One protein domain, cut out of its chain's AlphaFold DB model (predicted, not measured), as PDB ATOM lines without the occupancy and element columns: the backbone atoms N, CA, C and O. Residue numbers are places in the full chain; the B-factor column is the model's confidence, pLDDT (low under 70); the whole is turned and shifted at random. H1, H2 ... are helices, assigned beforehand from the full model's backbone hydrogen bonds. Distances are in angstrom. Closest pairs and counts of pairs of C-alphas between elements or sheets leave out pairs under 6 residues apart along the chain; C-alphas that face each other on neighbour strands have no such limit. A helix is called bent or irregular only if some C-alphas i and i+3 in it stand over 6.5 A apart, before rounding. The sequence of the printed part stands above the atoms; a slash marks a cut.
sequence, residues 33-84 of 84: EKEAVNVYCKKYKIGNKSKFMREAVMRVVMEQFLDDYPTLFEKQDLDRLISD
ATOM      1  N   GLU A  33      -9.120 -14.013  -1.299       97.50
ATOM      2  CA  GLU A  33      -9.843 -13.385  -0.189       97.50
ATOM      3  C   GLU A  33     -10.787 -12.298  -0.700       97.50
ATOM      4  O   GLU A  33     -11.963 -12.248  -0.329       97.50
ATOM      5  N   LYS A  34     -10.296 -11.445  -1.602       96.88
ATOM      6  CA  LYS A  34     -11.102 -10.400  -2.233       96.88
ATOM      7  C   LYS A  34     -12.256 -10.998  -3.037       96.88
ATOM      8  O   LYS A  34     -13.379 -10.488  -2.963       96.88
ATOM      9  N   GLU A  35     -12.007 -12.059  -3.799       97.88
ATOM     10  CA  GLU A  35     -13.044 -12.765  -4.547       97.88
ATOM     11  C   GLU A  35     -14.092 -13.381  -3.614       97.88
ATOM     12  O   GLU A  35     -15.285 -13.121  -3.789       97.88
ATOM     13  N   ALA A  36     -13.665 -14.098  -2.573       97.31
ATOM     14  CA  ALA A  36     -14.554 -14.699  -1.582       97.31
ATOM     15  C   ALA A  36     -15.480 -13.655  -0.936       97.31
ATOM     16  O   ALA A  36     -16.698 -13.844  -0.876       97.31
ATOM     17  N   VAL A  37     -14.928 -12.504  -0.540       95.69
ATOM     18  CA  VAL A  37     -15.700 -11.373  -0.004       95.69
ATOM     19  C   VAL A  37     -16.710 -10.855  -1.025       95.69
ATOM     20  O   VAL A  37     -17.867 -10.598  -0.690       95.69
ATOM     21  N   ASN A  38     -16.301 -10.697  -2.284       96.00
ATOM     22  CA  ASN A  38     -17.190 -10.209  -3.333       96.00
ATOM     23  C   ASN A  38     -18.344 -11.179  -3.602       96.00
ATOM     24  O   ASN A  38     -19.485 -10.732  -3.731       96.00
ATOM     25  N   VAL A  39     -18.065 -12.483  -3.669       97.62
ATOM     26  CA  VAL A  39     -19.081 -13.531  -3.844       97.62
ATOM     27  C   VAL A  39     -20.041 -13.544  -2.659       97.62
ATOM     28  O   VAL A  39     -21.255 -13.531  -2.865       97.62
ATOM     29  N   TYR A  40     -19.523 -13.474  -1.430       97.50
ATOM     30  CA  TYR A  40     -20.336 -13.381  -0.219       97.50
ATOM     31  C   TYR A  40     -21.269 -12.162  -0.262       97.50
ATOM     32  O   TYR A  40     -22.487 -12.297  -0.125       97.50
ATOM     33  N   CYS A  41     -20.733 -10.969  -0.538       96.44
ATOM     34  CA  CYS A  41     -21.541  -9.754  -0.611       96.44
ATOM     35  C   CYS A  41     -22.605  -9.819  -1.714       96.44
ATOM     36  O   CYS A  41     -23.719  -9.348  -1.497       96.44
ATOM     37  N   LYS A  42     -22.302 -10.424  -2.870       97.00
ATOM     38  CA  LYS A  42     -23.287 -10.638  -3.940       97.00
ATOM     39  C   LYS A  42     -24.396 -11.595  -3.497       97.00
ATOM     40  O   LYS A  42     -25.570 -11.263  -3.651       97.00
ATOM     41  N   LYS A  43     -24.037 -12.739  -2.902       97.81
ATOM     42  CA  LYS A  43     -24.981 -13.771  -2.444       97.81
ATOM     43  C   LYS A  43     -25.989 -13.221  -1.432       97.81
ATOM     44  O   LYS A  43     -27.181 -13.480  -1.558       97.81
ATOM     45  N   TYR A  44     -25.522 -12.422  -0.475       97.38
ATOM     46  CA  TYR A  44     -26.360 -11.855   0.589       97.38
ATOM     47  C   TYR A  44     -26.835 -10.419   0.309       97.38
ATOM     48  O   TYR A  44     -27.337  -9.755   1.212       97.38
ATOM     49  N   LYS A  45     -26.692  -9.929  -0.933       96.31
ATOM     50  CA  LYS A  45     -27.147  -8.594  -1.377       96.31
ATOM     51  C   LYS A  45     -26.625  -7.444  -0.500       96.31
ATOM     52  O   LYS A  45     -27.322  -6.467  -0.227       96.31
ATOM     53  N   ILE A  46     -25.375  -7.545  -0.059       96.56
ATOM     54  CA  ILE A  46     -24.725  -6.535   0.776       96.56
ATOM     55  C   ILE A  46     -24.290  -5.364  -0.107       96.56
ATOM     56  O   ILE A  46     -23.305  -5.453  -0.840       96.56
ATOM     57  N   GLY A  47     -25.003  -4.240  -0.003       93.25
ATOM     58  CA  GLY A  47     -24.700  -3.027  -0.772       93.25
ATOM     59  C   GLY A  47     -23.459  -2.263  -0.296       93.25
ATOM     60  O   GLY A  47     -22.813  -1.583  -1.086       93.25
ATOM     61  N   ASN A  48     -23.086  -2.379   0.985       95.19
ATOM     62  CA  ASN A  48     -21.950  -1.653   1.558       95.19
ATOM     63  C   ASN A  48     -20.933  -2.610   2.196       95.19
ATOM     64  O   ASN A  48     -21.085  -3.030   3.346       95.19
ATOM     65  N   LYS A  49     -19.871  -2.915   1.443       93.75
ATOM     66  CA  LYS A  49     -18.791  -3.822   1.864       93.75
ATOM     67  C   LYS A  49     -18.045  -3.300   3.090       93.75
ATOM     68  O   LYS A  49     -17.807  -4.055   4.024       93.75
ATOM     69  N   SER A  50     -17.733  -2.004   3.129       92.81
ATOM     70  CA  SER A  50     -17.014  -1.391   4.255       92.81
ATOM     71  C   SER A  50     -17.828  -1.427   5.547       92.81
ATOM     72  O   SER A  50     -17.277  -1.659   6.621       92.81
ATOM     73  N   LYS A  51     -19.153  -1.237   5.457       94.44
ATOM     74  CA  LYS A  51     -20.063  -1.397   6.599       94.44
ATOM     75  C   LYS A  51     -20.016  -2.830   7.118       94.44
ATOM     76  O   LYS A  51     -19.823  -3.006   8.317       94.44
ATOM     77  N   PHE A  52     -20.156  -3.805   6.220       95.88
ATOM     78  CA  PHE A  52     -20.111  -5.222   6.567       95.88
ATOM     79  C   PHE A  52     -18.791  -5.594   7.247       95.88
ATOM     80  O   PHE A  52     -18.817  -6.126   8.349       95.88
ATOM     81  N   MET A  53     -17.654  -5.228   6.653       95.25
ATOM     82  CA  MET A  53     -16.334  -5.512   7.220       95.25
ATOM     83  C   MET A  53     -16.169  -4.931   8.622       95.25
ATOM     84  O   MET A  53     -15.750  -5.626   9.541       95.25
ATOM     85  N   ARG A  54     -16.556  -3.666   8.811       95.38
ATOM     86  CA  ARG A  54     -16.496  -3.021  10.125       95.38
ATOM     87  C   ARG A  54     -17.375  -3.740  11.149       95.38
ATOM     88  O   ARG A  54     -16.968  -3.880  12.293       95.38
ATOM     89  N   GLU A  55     -18.587  -4.131  10.771       95.31
ATOM     90  CA  GLU A  55     -19.524  -4.806  11.677       95.31
ATOM     91  C   GLU A  55     -19.071  -6.222  12.022       95.31
ATOM     92  O   GLU A  55     -19.166  -6.602  13.182       95.31
ATOM     93  N   ALA A  56     -18.523  -6.957  11.054       95.88
ATOM     94  CA  ALA A  56     -17.956  -8.280  11.275       95.88
ATOM     95  C   ALA A  56     -16.780  -8.227  12.261       95.88
ATOM     96  O   ALA A  56     -16.788  -8.942  13.256       95.88
ATOM     97  N   VAL A  57     -15.820  -7.320  12.044       95.94
ATOM     98  CA  VAL A  57     -14.682  -7.145  12.961       95.94
ATOM     99  C   VAL A  57     -15.153  -6.693  14.344       95.94
ATOM    100  O   VAL A  57     -14.739  -7.260  15.349       95.94
ATOM    101  N   MET A  58     -16.048  -5.700  14.414       95.94
ATOM    102  CA  MET A  58     -16.527  -5.188  15.701       95.94
ATOM    103  C   MET A  58     -17.296  -6.251  16.488       95.94
ATOM    104  O   MET A  58     -17.190  -6.290  17.707       95.94
ATOM    105  N   ARG A  59     -18.055  -7.116  15.806       97.44
ATOM    106  CA  ARG A  59     -18.753  -8.235  16.438       97.44
ATOM    107  C   ARG A  59     -17.768  -9.155  17.154       97.44
ATOM    108  O   ARG A  59     -17.958  -9.388  18.337       97.44
ATOM    109  N   VAL A  60     -16.705  -9.580  16.469       97.12
ATOM    110  CA  VAL A  60     -15.683 -10.465  17.052       97.12
ATOM    111  C   VAL A  60     -15.023  -9.821  18.274       97.12
ATOM    112  O   VAL A  60     -14.895 -10.465  19.307       97.12
ATOM    113  N   VAL A  61     -14.661  -8.534  18.194       96.31
ATOM    114  CA  VAL A  61     -14.062  -7.813  19.335       96.31
ATOM    115  C   VAL A  61     -15.020  -7.747  20.525       96.31
ATOM    116  O   VAL A  61     -14.608  -7.964  21.660       96.31
ATOM    117  N   MET A  62     -16.296  -7.441  20.283       94.69
ATOM    118  CA  MET A  62     -17.286  -7.330  21.357       94.69
ATOM    119  C   MET A  62     -17.623  -8.685  21.976       94.69
ATOM    120  O   MET A  62     -17.797  -8.746  23.184       94.69
ATOM    121  N   GLU A  63     -17.720  -9.745  21.172       95.12
ATOM    122  CA  GLU A  63     -17.939 -11.112  21.659       95.12
ATOM    123  C   GLU A  63     -16.776 -11.535  22.568       95.12
ATOM    124  O   GLU A  63     -17.019 -11.912  23.710       95.12
ATOM    125  N   GLN A  64     -15.526 -11.305  22.147       94.50
ATOM    126  CA  GLN A  64     -14.358 -11.578  22.990       94.50
ATOM    127  C   GLN A  64     -14.371 -10.770  24.297       94.50
ATOM    128  O   GLN A  64     -14.126 -11.316  25.364       94.50
ATOM    129  N   PHE A  65     -14.697  -9.474  24.247       94.50
ATOM    130  CA  PHE A  65     -14.784  -8.658  25.464       94.50
ATOM    131  C   PHE A  65     -15.896  -9.088  26.417       94.50
ATOM    132  O   PHE A  65     -15.778  -8.836  27.612       94.50
ATOM    133  N   LEU A  66     -16.982  -9.669  25.906       90.19
ATOM    134  CA  LEU A  66     -18.040 -10.220  26.747       90.19
ATOM    135  C   LEU A  66     -17.588 -11.520  27.410       90.19
ATOM    136  O   LEU A  66     -17.869 -11.703  28.590       90.19
ATOM    137  N   ASP A  67     -16.870 -12.371  26.680       88.69
ATOM    138  CA  ASP A  67     -16.323 -13.623  27.209       88.69
ATOM    139  C   ASP A  67     -15.235 -13.370  28.267       88.69
ATOM    140  O   ASP A  67     -15.184 -14.065  29.279       88.69
ATOM    141  N   ASP A  68     -14.410 -12.337  28.074       88.62
ATOM    142  CA  ASP A  68     -13.364 -11.933  29.022       88.62
ATOM    143  C   ASP A  68     -13.907 -11.096  30.196       88.62
ATOM    144  O   ASP A  68     -13.164 -10.765  31.128       88.62
ATOM    145  N   TYR A  69     -15.181 -10.687  30.156       88.12
ATOM    146  CA  TYR A  69     -15.757  -9.856  31.206       88.12
ATOM    147  C   TYR A  69     -15.891 -10.680  32.493       88.12
ATOM    148  O   TYR A  69     -16.581 -11.699  32.487       88.12
ATOM    149  N   PRO A  70     -15.293 -10.248  33.618       85.00
ATOM    150  CA  PRO A  70     -15.362 -11.009  34.856       85.00
ATOM    151  C   PRO A  70     -16.814 -11.086  35.333       85.00
ATOM    152  O   PRO A  70     -17.427 -10.082  35.708       85.00
ATOM    153  N   THR A  71     -17.373 -12.289  35.313       82.56
ATOM    154  CA  THR A  71     -18.695 -12.591  35.856       82.56
ATOM    155  C   THR A  71     -18.576 -13.094  37.288       82.56
ATOM    156  O   THR A  71     -17.548 -13.621  37.698       82.56
ATOM    157  N   LEU A  72     -19.645 -12.918  38.072       83.44
ATOM    158  CA  LEU A  72     -19.682 -13.352  39.474       83.44
ATOM    159  C   LEU A  72     -19.429 -14.863  39.632       83.44
ATOM    160  O   LEU A  72     -18.872 -15.286  40.637       83.44
ATOM    161  N   PHE A  73     -19.838 -15.643  38.634       82.31
ATOM    162  CA  PHE A  73     -19.604 -17.078  38.546       82.31
ATOM    163  C   PHE A  73     -18.902 -17.381  37.234       82.31
ATOM    164  O   PHE A  73     -19.229 -16.777  36.205       82.31
ATOM    165  N   GLU A  74     -17.967 -18.323  37.259       81.12
ATOM    166  CA  GLU A  74     -17.394 -18.850  36.030       81.12
ATOM    167  C   GLU A  74     -18.440 -19.691  35.293       81.12
ATOM    168  O   GLU A  74     -19.338 -20.286  35.894       81.12
ATOM    169  N   LYS A  75     -18.316 -19.778  33.965       80.50
ATOM    170  CA  LYS A  75     -19.235 -20.573  33.137       80.50
ATOM    171  C   LYS A  75     -19.325 -22.031  33.610       80.50
ATOM    172  O   LYS A  75     -20.405 -22.608  33.626       80.50
ATOM    173  N   GLN A  76     -18.203 -22.578  34.076       81.50
ATOM    174  CA  GLN A  76     -18.105 -23.938  34.610       81.50
ATOM    175  C   GLN A  76     -18.940 -24.134  35.882       81.50
ATOM    176  O   GLN A  76     -19.529 -25.197  36.066       81.50
ATOM    177  N   ASP A  77     -19.012 -23.124  36.752       83.56
ATOM    178  CA  ASP A  77     -19.810 -23.189  37.979       83.56
ATOM    179  C   ASP A  77     -21.306 -23.095  37.675       83.56
ATOM    180  O   ASP A  77     -22.116 -23.776  38.303       83.56
ATOM    181  N   LEU A  78     -21.677 -22.299  36.669       84.00
ATOM    182  CA  LEU A  78     -23.062 -22.188  36.220       84.00
ATOM    183  C   LEU A  78     -23.553 -23.478  35.546       84.00
ATOM    184  O   LEU A  78     -24.670 -23.916  35.812       84.00
ATOM    185  N   ASP A  79     -22.713 -24.107  34.719       84.75
ATOM    186  CA  ASP A  79     -23.040 -25.362  34.032       84.75
ATOM    187  C   ASP A  79     -23.293 -26.509  35.030       84.75
ATOM    188  O   ASP A  79     -24.190 -27.326  34.814       84.75
ATOM    189  N   ARG A  80     -22.560 -26.542  36.156       86.94
ATOM    190  CA  ARG A  80     -22.824 -27.480  37.265       86.94
ATOM    191  C   ARG A  80     -24.203 -27.252  37.887       86.94
ATOM    192  O   ARG A  80     -24.912 -28.213  38.131       86.94
ATOM    193  N   LEU A  81     -24.602 -25.995  38.080       82.94
ATOM    194  CA  LEU A  81     -25.859 -25.636  38.746       82.94
ATOM    195  C   LEU A  81     -27.119 -25.953  37.919       82.94
ATOM    196  O   LEU A  81     -28.202 -26.072  38.480       82.94
ATOM    197  N   ILE A  82     -26.994 -26.022  36.591       82.75
ATOM    198  CA  ILE A  82     -28.109 -26.296  35.662       82.75
ATOM    199  C   ILE A  82     -28.215 -27.799  35.339       82.75
ATOM    200  O   ILE A  82     -29.239 -28.250  34.830       82.75
ATOM    201  N   SER A  83     -27.150 -28.562  35.597       71.81
ATOM    202  CA  SER A  83     -27.077 -29.997  35.293       71.81
ATOM    203  C   SER A  83     -27.553 -30.903  36.437       71.81
ATOM    204  O   SER A  83     -27.680 -32.108  36.211       71.81
ATOM    205  N   ASP A  84     -27.819 -30.333  37.615       54.56
ATOM    206  CA  ASP A  84     -28.453 -30.979  38.774       54.56
ATOM    207  C   ASP A  84     -29.970 -30.703  38.803       54.56
ATOM    208  O   ASP A  84     -30.735 -31.621  39.190       54.56
TER     209      ASP A  84
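Overview. This is residues 33 to 84 of the 84 residues of an uncharacterized protein of Carboxylicivirga sp. M1479 (UniProt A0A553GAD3). One long helix, H2, is the spine of an open, bracket-like shape, with the shorter helix H1 set crosswise at its beginning and the small helix H3 beyond its other end, out on a link. H1 and H3 are set off to the same side of the spine, far from each other, and no helix here touches another. The printed part has 52 residues with three named helices, in the order H1, H2, H3, and no named strand; its class is all helix. The whole is extended, with a radius of gyration of the C-alphas of 17.9 A, and its outline is a rod whose C-alphas span 48 by 21 by 18 A.

Arrangement. Start at the first printed residue with H1, residues 33 to 43, and go over the tight link of 5 residues to H2, residues 49 to 67. H1 and H2 are close but not clearly touching: look at Cys 41 and Lys 49, whose C-alphas are the closest of the two helices, 7.0 A apart. The lines of H1 and H2 stand about perpendicular, at 80 degrees, and their centres are 17.9 A apart. Go on along H2 and you reach residues 54 to 66, which belong to H2 and stand free. A short link of 7 residues then leads to H3, residues 75 to 83. H2 and H3 are apart. H1 and H3 are apart as well. In H1, H2 and H3 every pair of O i and N i+4 is within hydrogen-bond range.

Along the chain. Find C-alpha 33 of H1 at (-9.843, -13.385, -0.189); from there the helix runs 15.3 A to C-alpha 43, with x falling to -24.981. Next find C-alpha 49 at (-18.791, -3.822, 1.864), where H2 begins; its 19 residues run 27.3 A to C-alpha 67 at (-16.323, -13.623, 27.209), and z shows the climb. H3 is 12.4 A long and ends with C-alpha 83 at (-27.077, -29.997, 35.293). None of the three helices is bent or irregular.

Size, cuts and confidence. The two C-alphas farthest apart are those of Glu 35 and Asp 84, at 49.5 A. The printed part has no cut, and neither of its two links is long. Beyond H2, residues 68 to 74 of the second link stand free, and so do residues 76 to 84, of which 76 to 83 belong to H3. The mean pLDDT of the printed part is 91.0, with 97 in H1, 95 in H2 and 82 in H3. Look for low confidence at residue 84, the chain's last, the one printed residue under 70.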